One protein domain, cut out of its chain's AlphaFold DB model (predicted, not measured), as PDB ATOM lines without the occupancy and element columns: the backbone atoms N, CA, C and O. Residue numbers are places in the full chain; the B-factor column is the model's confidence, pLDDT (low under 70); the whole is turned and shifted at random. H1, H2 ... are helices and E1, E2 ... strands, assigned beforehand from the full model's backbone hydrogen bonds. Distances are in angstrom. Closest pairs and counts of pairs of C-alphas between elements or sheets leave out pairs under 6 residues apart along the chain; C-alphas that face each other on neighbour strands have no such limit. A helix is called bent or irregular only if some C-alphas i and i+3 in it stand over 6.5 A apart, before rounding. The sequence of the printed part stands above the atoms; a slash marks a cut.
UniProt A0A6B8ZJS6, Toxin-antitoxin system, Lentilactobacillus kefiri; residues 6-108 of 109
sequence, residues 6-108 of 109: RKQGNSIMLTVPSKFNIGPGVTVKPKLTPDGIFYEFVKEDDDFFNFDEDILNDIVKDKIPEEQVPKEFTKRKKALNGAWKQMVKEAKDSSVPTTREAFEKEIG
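AT A GLANCE: This is residues 6 to 108 of the 109 residues of the protein "Toxin-antitoxin system" of Lentilactobacillus kefiri (UniProt A0A6B8ZJS6). This is an open, stretched-out chain with few contacts between its parts: a two-stranded hairpin, E3 and E4, leads through a link into a helical pair at the far end, where the short helix H1 packs steeply on one part of the long helix H2. From there H2 runs back, and its last part, the link after it and the small helix H3 stick out as residues 85 to 108, while a second, tiny hairpin of E1 and E2 makes the opposite end of the long axis. The printed part has 103 residues with four named strands and three named helices, in the order E1, E2, E3, E4, H1, H2, H3. Each two-stranded sheet, E1 - E2 and E3 - E4, is antiparallel, and the class is mixed, helices and strands. The whole is extended, with a radius of gyration of the C-alphas of 21.3 A, and the C-alphas span 61 by 45 by 26 A.

IN THESE COORDINATES: E3, residues 28 to 33, is 15.7 A from first to last C-alpha and begins with C-alpha 28 at (104.849, 382.540, 14.104). E4, residues 36 to 41, measures 16.7 A. E1, residues 6 to 8, and E2, residues 11 to 13, measure 6.3 A and 6.5 A; C-alpha 6 stands at (118.496, 385.041, 1.276). H1, residues 52 to 61, is 14.2 A long. H2, residues 66 to 94, is the longest helix at 41.7 A. H2 is irregular: C-alphas 67 and 70 are 7.3 A apart, where about 5 A is found in a regular helix, and its line is a rough one. H3, residues 100 to 107, is 10.7 A long and ends with C-alpha 107 at (80.581, 371.446, -4.614).

HOW THE PARTS SIT: E3 and E4 form a hairpin, antiparallel with 155 degrees between their N-to-C directions. The C-alphas of Pro 30 and Tyr 39 face each other at 4.5 A, and N 31 and O 38 as well as N 38 and O 31 are within hydrogen-bond range, each at 2.8 A. Both strands are apart from H2 and from H3, and E3 is also apart from H1. H1 touches H2, which takes part with residues 69 to 77 alone; the closest C-alphas are those of Ile 55 and Phe 73, 6.5 A apart. The two helices stand at a steep tilt of 54 degrees and run opposite ways. H3 touches no helix and is apart from H2 and H1. On the other side of the long link, E1 and E2 form a hairpin too, antiparallel at 136 degrees, with N 6 and O 13 within hydrogen-bond range at 2.9 A and N 13 and O 6 at 2.8 A. E2 is apart from E3. Every O i to N i+4 pair is within hydrogen-bond range in H1 and H3, and 23 of 25 are in H2.

THE WHOLE: The two C-alphas farthest apart are those of Lys 7 and Pro 65, 61.2 A. The first and last printed C-alphas, of Arg 6 and Gly 108, are 42.8 A apart. The printed part runs from residue 6 to 108 with no cut. The link from E2 to E3, residues 14 to 27, is long; the link from E4 to H1 is short but not tight, and the other links are tight. Residues 7 to 13, 16 to 21, 32 to 37 and 85 to 108 stand free. The mean pLDDT of the printed part is 82.6, and the model's confidence is under 70 at residues 44 to 49, residues 94 to 98 and residue 108.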
ATOM      1  N   ARG A   6     117.056 385.328   1.301       91.56
ATOM      2  CA  ARG A   6     118.496 385.041   1.276       91.56
ATOM      3  C   ARG A   6     118.766 383.625   1.760       91.56
ATOM      4  O   ARG A   6     118.142 383.172   2.713       91.56
ATOM      5  N   LYS A   7     119.720 382.935   1.132       92.94
ATOM      6  CA  LYS A   7     120.196 381.638   1.622       92.94
ATOM      7  C   LYS A   7     121.020 381.848   2.893       92.94
ATOM      8  O   LYS A   7     121.923 382.681   2.909       92.94
ATOM      9  N   GLN A   8     120.731 381.076   3.932       89.81
ATOM     10  CA  GLN A   8     121.463 381.076   5.192       89.81
ATOM     11  C   GLN A   8     121.736 379.625   5.595       89.81
ATOM     12  O   GLN A   8     120.863 378.922   6.087       89.81
ATOM     13  N   GLY A   9     122.950 379.135   5.326       90.44
ATOM     14  CA  GLY A   9     123.267 377.715   5.503       90.44
ATOM     15  C   GLY A   9     122.322 376.821   4.689       90.44
ATOM     16  O   GLY A   9     122.249 376.948   3.464       90.44
ATOM     17  N   ASN A  10     121.588 375.948   5.387       90.50
ATOM     18  CA  ASN A  10     120.591 375.040   4.804       90.50
ATOM     19  C   ASN A  10     119.160 375.609   4.802       90.50
ATOM     20  O   ASN A  10     118.227 374.886   4.460       90.50
ATOM     21  N   SER A  11     118.964 376.874   5.181       84.81
ATOM     22  CA  SER A  11     117.648 377.515   5.236       84.81
ATOM     23  C   SER A  11     117.557 378.754   4.339       84.81
ATOM     24  O   SER A  11     118.548 379.246   3.784       84.81
ATOM     25  N   ILE A  12     116.328 379.241   4.170       87.56
ATOM     26  CA  ILE A  12     116.011 380.492   3.484       87.56
ATOM     27  C   ILE A  12     115.504 381.482   4.532       87.56
ATOM     28  O   ILE A  12     114.563 381.189   5.265       87.56
ATOM     29  N   MET A  13     116.122 382.656   4.587       89.19
ATOM     30  CA  MET A  13     115.743 383.749   5.474       89.19
ATOM     31  C   MET A  13     114.942 384.795   4.695       89.19
ATOM     32  O   MET A  13     115.396 385.283   3.656       89.19
ATOM     33  N   LEU A  14     113.765 385.155   5.210       88.69
ATOM     34  CA  LEU A  14     112.942 386.257   4.716       88.69
ATOM     35  C   LEU A  14     113.003 387.420   5.710       88.69
ATOM     36  O   LEU A  14     112.756 387.239   6.900       88.69
ATOM     37  N   THR A  15     113.321 388.615   5.220       88.56
ATOM     38  CA  THR A  15     113.395 389.812   6.061       88.56
ATOM     39  C   THR A  15     112.033 390.479   6.169       88.56
ATOM     40  O   THR A  15     111.414 390.805   5.160       88.56
ATOM     41  N   VAL A  16     111.612 390.762   7.398       86.81
ATOM     42  CA  VAL A  16     110.408 391.542   7.683       86.81
ATOM     43  C   VAL A  16     110.782 393.028   7.832       86.81
ATOM     44  O   VAL A  16     111.695 393.350   8.592       86.81
ATOM     45  N   PRO A  17     110.097 393.956   7.139       88.94
ATOM     46  CA  PRO A  17     110.271 395.394   7.333       88.94
ATOM     47  C   PRO A  17     110.045 395.849   8.784       88.94
ATOM     48  O   PRO A  17     109.016 395.544   9.383       88.94
ATOM     49  N   SER A  18     110.949 396.682   9.309       86.38
ATOM     50  CA  SER A  18     110.881 397.207  10.687       86.38
ATOM     51  C   SER A  18     109.606 397.999  10.988       86.38
ATOM     52  O   SER A  18     109.125 397.964  12.113       86.38
ATOM     53  N   LYS A  19     109.010 398.648   9.978       90.88
ATOM     54  CA  LYS A  19     107.733 399.378  10.094       90.88
ATOM     55  C   LYS A  19     106.557 398.529  10.596       90.88
ATOM     56  O   LYS A  19     105.537 399.087  10.978       90.88
ATOM     57  N   PHE A  20     106.671 397.200  10.548       87.81
ATOM     58  CA  PHE A  20     105.661 396.285  11.079       87.81
ATOM     59  C   PHE A  20     105.800 396.042  12.587       87.81
ATOM     60  O   PHE A  20     104.966 395.348  13.153       87.81
ATOM     61  N   ASN A  21     106.819 396.619  13.239       86.38
ATOM     62  CA  ASN A  21     107.036 396.566  14.687       86.38
ATOM     63  C   ASN A  21     107.046 395.138  15.265       86.38
ATOM     64  O   ASN A  21     106.640 394.916  16.403       86.38
ATOM     65  N   ILE A  22     107.521 394.162  14.485       84.50
ATOM     66  CA  ILE A  22     107.694 392.780  14.942       84.50
ATOM     67  C   ILE A  22     109.043 392.675  15.659       84.50
ATOM     68  O   ILE A  22     110.093 392.875  15.047       84.50
ATOM     69  N   GLY A  23     109.005 392.384  16.960       83.00
ATOM     70  CA  GLY A  23     110.202 392.208  17.778       83.00
ATOM     71  C   GLY A  23     110.979 390.921  17.455       83.00
ATOM     72  O   GLY A  23     110.429 389.985  16.865       83.00
ATOM     73  N   PRO A  24     112.262 390.837  17.846       82.69
ATOM     74  CA  PRO A  24     113.011 389.588  17.776       82.69
ATOM     75  C   PRO A  24     112.393 388.533  18.709       82.69
ATOM     76  O   PRO A  24     111.944 388.857  19.805       82.69
ATOM     77  N   GLY A  25     112.394 387.266  18.286       81.31
ATOM     78  CA  GLY A  25     111.904 386.144  19.102       81.31
ATOM     79  C   GLY A  25     110.390 385.896  19.056       81.31
ATOM     80  O   GLY A  25     109.913 385.015  19.760       81.31
ATOM     81  N   VAL A  26     109.634 386.624  18.227       83.38
ATOM     82  CA  VAL A  26     108.191 386.390  18.051       83.38
ATOM     83  C   VAL A  26     107.931 385.051  17.352       83.38
ATOM     84  O   VAL A  26     108.426 384.803  16.250       83.38
ATOM     85  N   THR A  27     107.111 384.206  17.979       84.75
ATOM     86  CA  THR A  27     106.699 382.912  17.424       84.75
ATOM     87  C   THR A  27     105.597 383.094  16.388       84.75
ATOM     88  O   THR A  27     104.553 383.697  16.647       84.75
ATOM     89  N   VAL A  28     105.811 382.519  15.207       86.44
ATOM     90  CA  VAL A  28     104.849 382.540  14.104       86.44
ATOM     91  C   VAL A  28     104.632 381.145  13.535       86.44
ATOM     92  O   VAL A  28     105.544 380.318  13.498       86.44
ATOM     93  N   LYS A  29     103.420 380.889  13.051       84.75
ATOM     94  CA  LYS A  29     103.040 379.655  12.370       84.75
ATOM     95  C   LYS A  29     103.024 379.887  10.854       84.75
ATOM     96  O   LYS A  29     102.173 380.645  10.382       84.75
ATOM     97  N   PRO A  30     103.932 379.259  10.085       87.38
ATOM     98  CA  PRO A  30     103.929 379.373   8.632       87.38
ATOM     99  C   PRO A  30     102.786 378.560   8.010       87.38
ATOM    100  O   PRO A  30     102.484 377.449   8.449       87.38
ATOM    101  N   LYS A  31     102.192 379.095   6.944       86.38
ATOM    102  CA  LYS A  31     101.216 378.439   6.066       86.38
ATOM    103  C   LYS A  31     101.609 378.715   4.614       86.38
ATOM    104  O   LYS A  31     101.802 379.870   4.240       86.38
ATOM    105  N   LEU A  32     101.736 377.666   3.805       87.25
ATOM    106  CA  LEU A  32     101.947 377.792   2.362       87.25
ATOM    107  C   LEU A  32     100.586 377.845   1.659       87.25
ATOM    108  O   LEU A  32      99.697 377.057   1.973       87.25
ATOM    109  N   THR A  33     100.436 378.767   0.719       85.44
ATOM    110  CA  THR A  33      99.232 378.979  -0.095       85.44
ATOM    111  C   THR A  33      99.627 379.104  -1.572       85.44
ATOM    112  O   THR A  33     100.807 379.332  -1.849       85.44
ATOM    113  N   PRO A  34      98.686 378.981  -2.528       84.75
ATOM    114  CA  PRO A  34      98.990 379.159  -3.953       84.75
ATOM    115  C   PRO A  34      99.611 380.524  -4.284       84.75
ATOM    116  O   PRO A  34     100.481 380.606  -5.147       84.75
ATOM    117  N   ASP A  35      99.218 381.567  -3.549       86.62
ATOM    118  CA  ASP A  35      99.647 382.950  -3.789       86.62
ATOM    119  C   ASP A  35     100.863 383.369  -2.940       86.62
ATOM    120  O   ASP A  35     101.319 384.511  -3.018       86.62
ATOM    121  N   GLY A  36     101.412 382.464  -2.115       85.94
ATOM    122  CA  GLY A  36     102.610 382.734  -1.317       85.94
ATOM    123  C   GLY A  36     102.635 382.067   0.056       85.94
ATOM    124  O   GLY A  36     102.003 381.040   0.299       85.94
ATOM    125  N   ILE A  37     103.400 382.656   0.976       87.75
ATOM    126  CA  ILE A  37     103.546 382.186   2.359       87.75
ATOM    127  C   ILE A  37     102.943 383.192   3.337       87.75
ATOM    128  O   ILE A  37     103.208 384.389   3.257       87.75
ATOM    129  N   PHE A  38     102.167 382.685   4.288       88.62
ATOM    130  CA  PHE A  38     101.591 383.457   5.381       88.62
ATOM    131  C   PHE A  38     102.216 383.039   6.703       88.62
ATOM    132  O   PHE A  38     102.422 381.854   6.958       88.62
ATOM    133  N   TYR A  39     102.482 384.016   7.560       86.69
ATOM    134  CA  TYR A  39     102.937 383.798   8.926       86.69
ATOM    135  C   TYR A  39     101.898 384.378   9.872       86.69
ATOM    136  O   TYR A  39     101.618 385.573   9.837       86.69
ATOM    137  N   GLU A  40     101.320 383.520  10.700       85.50
ATOM    138  CA  GLU A  40     100.335 383.908  11.703       85.50
ATOM    139  C   GLU A  40     101.003 383.979  13.074       85.50
ATOM    140  O   GLU A  40     101.730 383.057  13.451       85.50
ATOM    141  N   PHE A  41     100.779 385.061  13.820       86.75
ATOM    142  CA  PHE A  41     101.278 385.163  15.187       86.75
ATOM    143  C   PHE A  41     100.624 384.104  16.062       86.75
ATOM    144  O   PHE A  41      99.403 383.964  16.074       86.75
ATOM    145  N   VAL A  42     101.441 383.381  16.822       79.31
ATOM    146  CA  VAL A  42     100.922 382.492  17.857       79.31
ATOM    147  C   VAL A  42     100.616 383.360  19.071       79.31
ATOM    148  O   VAL A  42     101.537 383.834  19.732       79.31
ATOM    149  N   LYS A  43      99.332 383.614  19.339       70.88
ATOM    150  CA  LYS A  43      98.910 384.185  20.622       70.88
ATOM    151  C   LYS A  43      98.988 383.076  21.668       70.88
ATOM    152  O   LYS A  43      98.402 382.016  21.469       70.88
ATOM    153  N   GLU A  44      99.742 383.301  22.740       59.28
ATOM    154  CA  GLU A  44      99.749 382.380  23.887       59.28
ATOM    155  C   GLU A  44      98.393 382.412  24.617       59.28
ATOM    156  O   GLU A  44      97.924 381.367  25.061       59.28
ATOM    157  N   ASP A  45      97.718 383.568  24.590       53.75
ATOM    158  CA  ASP A  45      96.395 383.817  25.172       53.75
ATOM    159  C   ASP A  45      95.327 383.993  24.077       53.75
ATOM    160  O   ASP A  45      94.723 385.056  23.915       53.75
ATOM    161  N   ASP A  46      95.134 382.977  23.236       55.28
ATOM    162  CA  ASP A  46      93.984 382.970  22.330       55.28
ATOM    163  C   ASP A  46      92.723 382.607  23.134       55.28
ATOM    164  O   ASP A  46      92.372 381.433  23.286       55.28
ATOM    165  N   ASP A  47      92.048 383.630  23.674       55.47
ATOM    166  CA  ASP A  47      90.786 383.512  24.427       55.47
ATOM    167  C   ASP A  47      89.673 382.796  23.642       55.47
ATOM    168  O   ASP A  47      88.673 382.385  24.224       55.47
ATOM    169  N   PHE A  48      89.842 382.578  22.331       58.88
ATOM    170  CA  PHE A  48      88.938 381.755  21.525       58.88
ATOM    171  C   PHE A  48      88.732 380.342  22.103       58.88
ATOM    172  O   PHE A  48      87.675 379.748  21.907       58.88
ATOM    173  N   PHE A  49      89.722 379.803  22.825       62.97
ATOM    174  CA  PHE A  49      89.623 378.502  23.501       62.97
ATOM    175  C   PHE A  49      89.424 378.611  25.018       62.97
ATOM    176  O   PHE A  49      89.563 377.613  25.733       62.97
ATOM    177  N   ASN A  50      89.129 379.804  25.533       74.50
ATOM    178  CA  ASN A  50      88.871 380.008  26.947       74.50
ATOM    179  C   ASN A  50      87.402 379.704  27.272       74.50
ATOM    180  O   ASN A  50      86.548 380.581  27.276       74.50
ATOM    181  N   PHE A  51      87.124 378.433  27.559       83.69
ATOM    182  CA  PHE A  51      85.799 377.951  27.967       83.69
ATOM    183  C   PHE A  51      85.608 377.969  29.489       83.69
ATOM    184  O   PHE A  51      84.773 377.235  30.011       83.69
ATOM    185  N   ASP A  52      86.412 378.730  30.236       88.44
ATOM    186  CA  ASP A  52      86.398 378.658  31.699       88.44
ATOM    187  C   ASP A  52      85.028 379.060  32.274       88.44
ATOM    188  O   ASP A  52      84.521 378.383  33.170       88.44
ATOM    189  N   GLU A  53      84.390 380.096  31.722       88.25
ATOM    190  CA  GLU A  53      83.050 380.531  32.139       88.25
ATOM    191  C   GLU A  53      81.975 379.488  31.795       88.25
ATOM    192  O   GLU A  53      81.160 379.140  32.650       88.25
ATOM    193  N   ASP A  54      82.022 378.910  30.593       89.00
ATOM    194  CA  ASP A  54      81.097 377.853  30.167       89.00
ATOM    195  C   ASP A  54      81.218 376.600  31.047       89.00
ATOM    196  O   ASP A  54      80.216 376.049  31.508       89.00
ATOM    197  N   ILE A  55      82.450 376.181  31.361       91.06
ATOM    198  CA  ILE A  55      82.708 375.034  32.240       91.06
ATOM    199  C   ILE A  55      82.152 375.300  33.643       91.06
ATOM    200  O   ILE A  55      81.563 374.401  34.248       91.06
ATOM    201  N   LEU A  56      82.347 376.507  34.184       92.62
ATOM    202  CA  LEU A  56      81.819 376.869  35.500       92.62
ATOM    203  C   LEU A  56      80.287 376.912  35.495       92.62
ATOM    204  O   LEU A  56      79.671 376.364  36.409       92.62
ATOM    205  N   ASN A  57      79.677 377.480  34.454       92.50
ATOM    206  CA  ASN A  57      78.225 377.514  34.288       92.50
ATOM    207  C   ASN A  57      77.625 376.102  34.240       92.50
ATOM    208  O   ASN A  57      76.623 375.837  34.910       92.50
ATOM    209  N   ASP A  58      78.262 375.172  33.527       91.25
ATOM    210  CA  ASP A  58      77.834 373.774  33.486       91.25
ATOM    211  C   ASP A  58      77.949 373.092  34.858       91.25
ATOM    212  O   ASP A  58      77.048 372.363  35.270       91.25
ATOM    213  N   ILE A  59      79.026 373.344  35.605       92.50
ATOM    214  CA  ILE A  59      79.217 372.781  36.951       92.50
ATOM    215  C   ILE A  59      78.152 373.296  37.928       92.50
ATOM    216  O   ILE A  59      77.609 372.515  38.717       92.50
ATOM    217  N   VAL A  60      77.828 374.593  37.863       91.38
ATOM    218  CA  VAL A  60      76.760 375.209  38.666       91.38
ATOM    219  C   VAL A  60      75.401 374.613  38.294       91.38
ATOM    220  O   VAL A  60      74.620 374.250  39.177       91.38
ATOM    221  N   LYS A  61      75.128 374.450  36.995       93.44
ATOM    222  CA  LYS A  61      73.894 373.837  36.483       93.44
ATOM    223  C   LYS A  61      73.738 372.380  36.929       93.44
ATOM    224  O   LYS A  61      72.634 371.975  37.296       93.44
ATOM    225  N   ASP A  62      74.836 371.630  36.964       92.12
ATOM    226  CA  ASP A  62      74.882 370.233  37.409       92.12
ATOM    227  C   ASP A  62      74.790 370.079  38.939       92.12
ATOM    228  O   ASP A  62      74.726 368.956  39.442       92.12
ATOM    229  N   LYS A  63      74.752 371.194  39.690       91.69
ATOM    230  CA  LYS A  63      74.670 371.232  41.161       91.69
ATOM    231  C   LYS A  63      75.764 370.400  41.838       91.69
ATOM    232  O   LYS A  63      75.524 369.735  42.849       91.69
ATOM    233  N   ILE A  64      76.967 370.424  41.268       89.69
ATOM    234  CA  ILE A  64      78.139 369.760  41.843       89.69
ATOM    235  C   ILE A  64      78.444 370.400  43.212       89.69
ATOM    236  O   ILE A  64      78.437 371.629  43.312       89.69
ATOM    237  N   PRO A  65      78.728 369.611  44.267       90.88
ATOM    238  CA  PRO A  65      79.106 370.158  45.568       90.88
ATOM    239  C   PRO A  65      80.324 371.078  45.459       90.88
ATOM    240  O   PRO A  65      81.276 370.737  44.756       90.88
ATOM    241  N   GLU A  66      80.333 372.193  46.195       88.19
ATOM    242  CA  GLU A  66      81.407 373.203  46.141       88.19
ATOM    243  C   GLU A  66      82.805 372.594  46.325       88.19
ATOM    244  O   GLU A  66      83.740 372.920  45.596       88.19
ATOM    245  N   GLU A  67      82.929 371.612  47.220       92.00
ATOM    246  CA  GLU A  67      84.172 370.882  47.495       92.00
ATOM    247  C   GLU A  67      84.727 370.127  46.270       92.00
ATOM    248  O   GLU A  67      85.926 369.859  46.175       92.00
ATOM    249  N   GLN A  68      83.864 369.772  45.313       91.81
ATOM    250  CA  GLN A  68      84.218 369.031  44.101       91.81
ATOM    251  C   GLN A  68      84.405 369.933  42.874       91.81
ATOM    252  O   GLN A  68      84.962 369.473  41.871       91.81
ATOM    253  N   VAL A  69      84.012 371.209  42.951       91.25
ATOM    254  CA  VAL A  69      84.104 372.175  41.843       91.25
ATOM    255  C   VAL A  69      85.524 372.266  41.267       91.25
ATOM    256  O   VAL A  69      85.661 372.092  40.055       91.25
ATOM    257  N   PRO A  70      86.609 372.421  42.061       92.44
ATOM    258  CA  PRO A  70      87.959 372.522  41.497       92.44
ATOM    259  C   PRO A  70      88.381 371.266  40.722       92.44
ATOM    260  O   PRO A  70      89.068 371.339  39.695       92.44
ATOM    261  N   LYS A  71      87.948 370.093  41.202       93.56
ATOM    262  CA  LYS A  71      88.262 368.797  40.599       93.56
ATOM    263  C   LYS A  71      87.520 368.609  39.278       93.56
ATOM    264  O   LYS A  71      88.148 368.247  38.283       93.56
ATOM    265  N   GLU A  72      86.215 368.871  39.253       92.19
ATOM    266  CA  GLU A  72      85.399 368.746  38.041       92.19
ATOM    267  C   GLU A  72      85.754 369.809  36.997       92.19
ATOM    268  O   GLU A  72      85.873 369.476  35.819       92.19
ATOM    269  N   PHE A  73      86.061 371.041  37.414       92.50
ATOM    270  CA  PHE A  73      86.562 372.089  36.522       92.50
ATOM    271  C   PHE A  73      87.847 371.650  35.814       92.50
ATOM    272  O   PHE A  73      87.925 371.627  34.584       92.50
ATOM    273  N   THR A  74      88.840 371.193  36.583       90.12
ATOM    274  CA  THR A  74      90.122 370.727  36.031       90.12
ATOM    275  C   THR A  74      89.935 369.542  35.082       90.12
ATOM    276  O   THR A  74      90.598 369.450  34.046       90.12
ATOM    277  N   LYS A  75      89.030 368.619  35.425       91.88
ATOM    278  CA  LYS A  75      88.708 367.443  34.612       91.88
ATOM    279  C   LYS A  75      88.076 367.840  33.276       91.88
ATOM    280  O   LYS A  75      88.556 367.385  32.239       91.88
ATOM    281  N   ARG A  76      87.056 368.705  33.286       90.69
ATOM    282  CA  ARG A  76      86.365 369.182  32.075       90.69
ATOM    283  C   ARG A  76      87.294 370.009  31.187       90.69
ATOM    284  O   ARG A  76      87.386 369.733  29.993       90.69
ATOM    285  N   LYS A  77      88.096 370.905  31.774       89.12
ATOM    286  CA  LYS A  77      89.110 371.692  31.048       89.12
ATOM    287  C   LYS A  77      90.142 370.805  30.348       89.12
ATOM    288  O   LYS A  77      90.465 371.012  29.178       89.12
ATOM    289  N   LYS A  78      90.644 369.764  31.025       86.25
ATOM    290  CA  LYS A  78      91.559 368.788  30.406       86.25
ATOM    291  C   LYS A  78      90.892 367.983  29.292       86.25
ATOM    292  O   LYS A  78      91.539 367.746  28.274       86.25
ATOM    293  N   ALA A  79      89.637 367.571  29.474       88.00
ATOM    294  CA  ALA A  79      88.896 366.817  28.467       88.00
ATOM    295  C   ALA A  79      88.692 367.632  27.181       88.00
ATOM    296  O   ALA A  79      88.985 367.123  26.103       88.00
ATOM    297  N   LEU A  80      88.292 368.904  27.295       84.50
ATOM    298  CA  LEU A  80      88.127 369.814  26.155       84.50
ATOM    299  C   LEU A  80      89.444 370.031  25.403       84.50
ATOM    300  O   LEU A  80      89.508 369.838  24.190       84.50
ATOM    301  N   ASN A  81      90.525 370.327  26.127       79.62
ATOM    302  CA  ASN A  81      91.850 370.485  25.525       79.62
ATOM    303  C   ASN A  81      92.342 369.203  24.834       79.62
ATOM    304  O   ASN A  81      93.001 369.266  23.794       79.62
ATOM    305  N   GLY A  82      92.049 368.036  25.413       80.44
ATOM    306  CA  GLY A  82      92.372 366.734  24.831       80.44
ATOM    307  C   GLY A  82      91.589 366.464  23.548       80.44
ATOM    308  O   GLY A  82      92.196 366.170  22.519       80.44
ATOM    309  N   ALA A  83      90.265 366.631  23.599       83.38
ATOM    310  CA  ALA A  83      89.371 366.448  22.460       83.38
ATOM    311  C   ALA A  83      89.743 367.381  21.303       83.38
ATOM    312  O   ALA A  83      89.874 366.930  20.170       83.38
ATOM    313  N   TRP A  84      90.032 368.653  21.590       79.25
ATOM    314  CA  TRP A  84      90.473 369.606  20.575       79.25
ATOM    315  C   TRP A  84      91.777 369.177  19.897       79.25
ATOM    316  O   TRP A  84      91.862 369.125  18.670       79.25
ATOM    317  N   LYS A  85      92.806 368.821  20.680       77.44
ATOM    318  CA  LYS A  85      94.082 368.333  20.127       77.44
ATOM    319  C   LYS A  85      93.885 367.101  19.250       77.44
ATOM    320  O   LYS A  85      94.560 366.976  18.229       77.44
ATOM    321  N   GLN A  86      92.975 366.213  19.642       81.25
ATOM    322  CA  GLN A  86      92.630 365.032  18.869       81.25
ATOM    323  C   GLN A  86      91.909 365.400  17.567       81.25
ATOM    324  O   GLN A  86      92.366 364.971  16.515       81.25
ATOM    325  N   MET A  87      90.902 366.276  17.598       79.81
ATOM    326  CA  MET A  87      90.216 366.767  16.394       79.81
ATOM    327  C   MET A  87      91.175 367.459  15.423       79.81
ATOM    328  O   MET A  87      91.121 367.221  14.222       79.81
ATOM    329  N   VAL A  88      92.101 368.284  15.922       77.19
ATOM    330  CA  VAL A  88      93.125 368.930  15.084       77.19
ATOM    331  C   VAL A  88      94.051 367.896  14.449       77.19
ATOM    332  O   VAL A  88      94.478 368.072  13.308       77.19
ATOM    333  N   LYS A  89      94.400 366.837  15.182       76.50
ATOM    334  CA  LYS A  89      95.223 365.749  14.660       76.50
ATOM    335  C   LYS A  89      94.464 364.958  13.595       76.50
ATOM    336  O   LYS A  89      94.974 364.807  12.495       76.50
ATOM    337  N   GLU A  90      93.235 364.550  13.885       79.38
ATOM    338  CA  GLU A  90      92.367 363.828  12.956       79.38
ATOM    339  C   GLU A  90      92.092 364.645  11.694       79.38
ATOM    340  O   GLU A  90      92.208 364.111  10.600       79.38
ATOM    341  N   ALA A  91      91.821 365.947  11.804       75.06
ATOM    342  CA  ALA A  91      91.610 366.817  10.649       75.06
ATOM    343  C   ALA A  91      92.864 366.943   9.772       75.06
ATOM    344  O   ALA A  91      92.758 367.002   8.552       75.06
ATOM    345  N   LYS A  92      94.064 366.954  10.366       72.19
ATOM    346  CA  LYS A  92      95.316 366.915   9.597       72.19
ATOM    347  C   LYS A  92      95.527 365.557   8.933       72.19
ATOM    348  O   LYS A  92      95.872 365.514   7.758       72.19
ATOM    349  N   ASP A  93      95.293 364.476   9.668       74.12
ATOM    350  CA  ASP A  93      95.531 363.108   9.198       74.12
ATOM    351  C   ASP A  93      94.498 362.675   8.134       74.12
ATOM    352  O   ASP A  93      94.816 361.888   7.247       74.12
ATOM    353  N   SER A  94      93.277 363.218   8.188       67.69
ATOM    354  CA  SER A  94      92.191 362.988   7.221       67.69
ATOM    355  C   SER A  94      92.118 364.031   6.105       67.69
ATOM    356  O   SER A  94      91.349 363.847   5.160       67.69
ATOM    357  N   SER A  95      92.911 365.109   6.173       59.78
ATOM    358  CA  SER A  95      92.991 366.068   5.073       59.78
ATOM    359  C   SER A  95      93.649 365.410   3.862       59.78
ATOM    360  O   SER A  95      94.867 365.273   3.776       59.78
ATOM    361  N   VAL A  96      92.824 364.981   2.909       64.25
ATOM    362  CA  VAL A  96      93.298 364.630   1.574       64.25
ATOM    363  C   VAL A  96      93.617 365.950   0.869       64.25
ATOM    364  O   VAL A  96      92.726 366.797   0.755       64.25
ATOM    365  N   PRO A  97      94.857 366.176   0.404       59.25
ATOM    366  CA  PRO A  97      95.152 367.328  -0.434       59.25
ATOM    367  C   PRO A  97      94.321 367.202  -1.715       59.25
ATOM    368  O   PRO A  97      94.600 366.345  -2.551       59.25
ATOM    369  N   THR A  98      93.273 368.012  -1.848       63.38
ATOM    370  CA  THR A  98      92.442 368.056  -3.055       63.38
ATOM    371  C   THR A  98      92.890 369.206  -3.951       63.38
ATOM    372  O   THR A  98      93.388 370.231  -3.473       63.38
ATOM    373  N   THR A  99      92.763 369.042  -5.265       75.12
ATOM    374  CA  THR A  99      93.010 370.133  -6.212       75.12
ATOM    375  C   THR A  99      91.785 371.038  -6.281       75.12
ATOM    376  O   THR A  99      90.659 370.610  -6.030       75.12
ATOM    377  N   ARG A 100      91.991 372.305  -6.649       71.44
ATOM    378  CA  ARG A 100      90.903 373.280  -6.801       71.44
ATOM    379  C   ARG A 100      89.806 372.787  -7.753       71.44
ATOM    380  O   ARG A 100      88.637 372.870  -7.409       71.44
ATOM    381  N   GLU A 101      90.194 372.198  -8.882       76.38
ATOM    382  CA  GLU A 101      89.273 371.618  -9.870       76.38
ATOM    383  C   GLU A 101      88.461 370.440  -9.306       76.38
ATOM    384  O   GLU A 101      87.281 370.288  -9.615       76.38
ATOM    385  N   ALA A 102      89.076 369.599  -8.465       74.31
ATOM    386  CA  ALA A 102      88.380 368.487  -7.824       74.31
ATOM    387  C   ALA A 102      87.363 368.988  -6.787       74.31
ATOM    388  O   ALA A 102      86.260 368.452  -6.715       74.31
ATOM    389  N   PHE A 103      87.708 370.045  -6.049       77.19
ATOM    390  CA  PHE A 103      86.811 370.681  -5.089       77.19
ATOM    391  C   PHE A 103      85.636 371.392  -5.769       77.19
ATOM    392  O   PHE A 103      84.499 371.177  -5.364       77.19
ATOM    393  N   GLU A 104      85.885 372.183  -6.820       80.06
ATOM    394  CA  GLU A 104      84.842 372.876  -7.599       80.06
ATOM    395  C   GLU A 104      83.803 371.872  -8.129       80.06
ATOM    396  O   GLU A 104      82.604 372.031  -7.897       80.06
ATOM    397  N   LYS A 105      84.267 370.737  -8.668       81.56
ATOM    398  CA  LYS A 105      83.397 369.650  -9.134       81.56
ATOM    399  C   LYS A 105      82.594 368.970  -8.014       81.56
ATOM    400  O   LYS A 105      81.479 368.517  -8.261       81.56
ATOM    401  N   GLU A 106      83.151 368.867  -6.809       78.31
ATOM    402  CA  GLU A 106      82.501 368.251  -5.643       78.31
ATOM    403  C   GLU A 106      81.394 369.143  -5.056       78.31
ATOM    404  O   GLU A 106      80.355 368.636  -4.636       78.31
ATOM    405  N   ILE A 107      81.576 370.469  -5.091       83.69
ATOM    406  CA  ILE A 107      80.581 371.446  -4.614       83.69
ATOM    407  C   ILE A 107      79.631 371.956  -5.710       83.69
ATOM    408  O   ILE A 107      78.754 372.771  -5.424       83.69
ATOM    409  N   GLY A 108      79.765 371.457  -6.943       69.62
ATOM    410  CA  GLY A 108      78.857 371.747  -8.057       69.62
ATOM    411  C   GLY A 108      79.080 373.102  -8.737       69.62
ATOM    412  O   GLY A 108      78.113 373.679  -9.239       69.62
TER     413      GLY A 108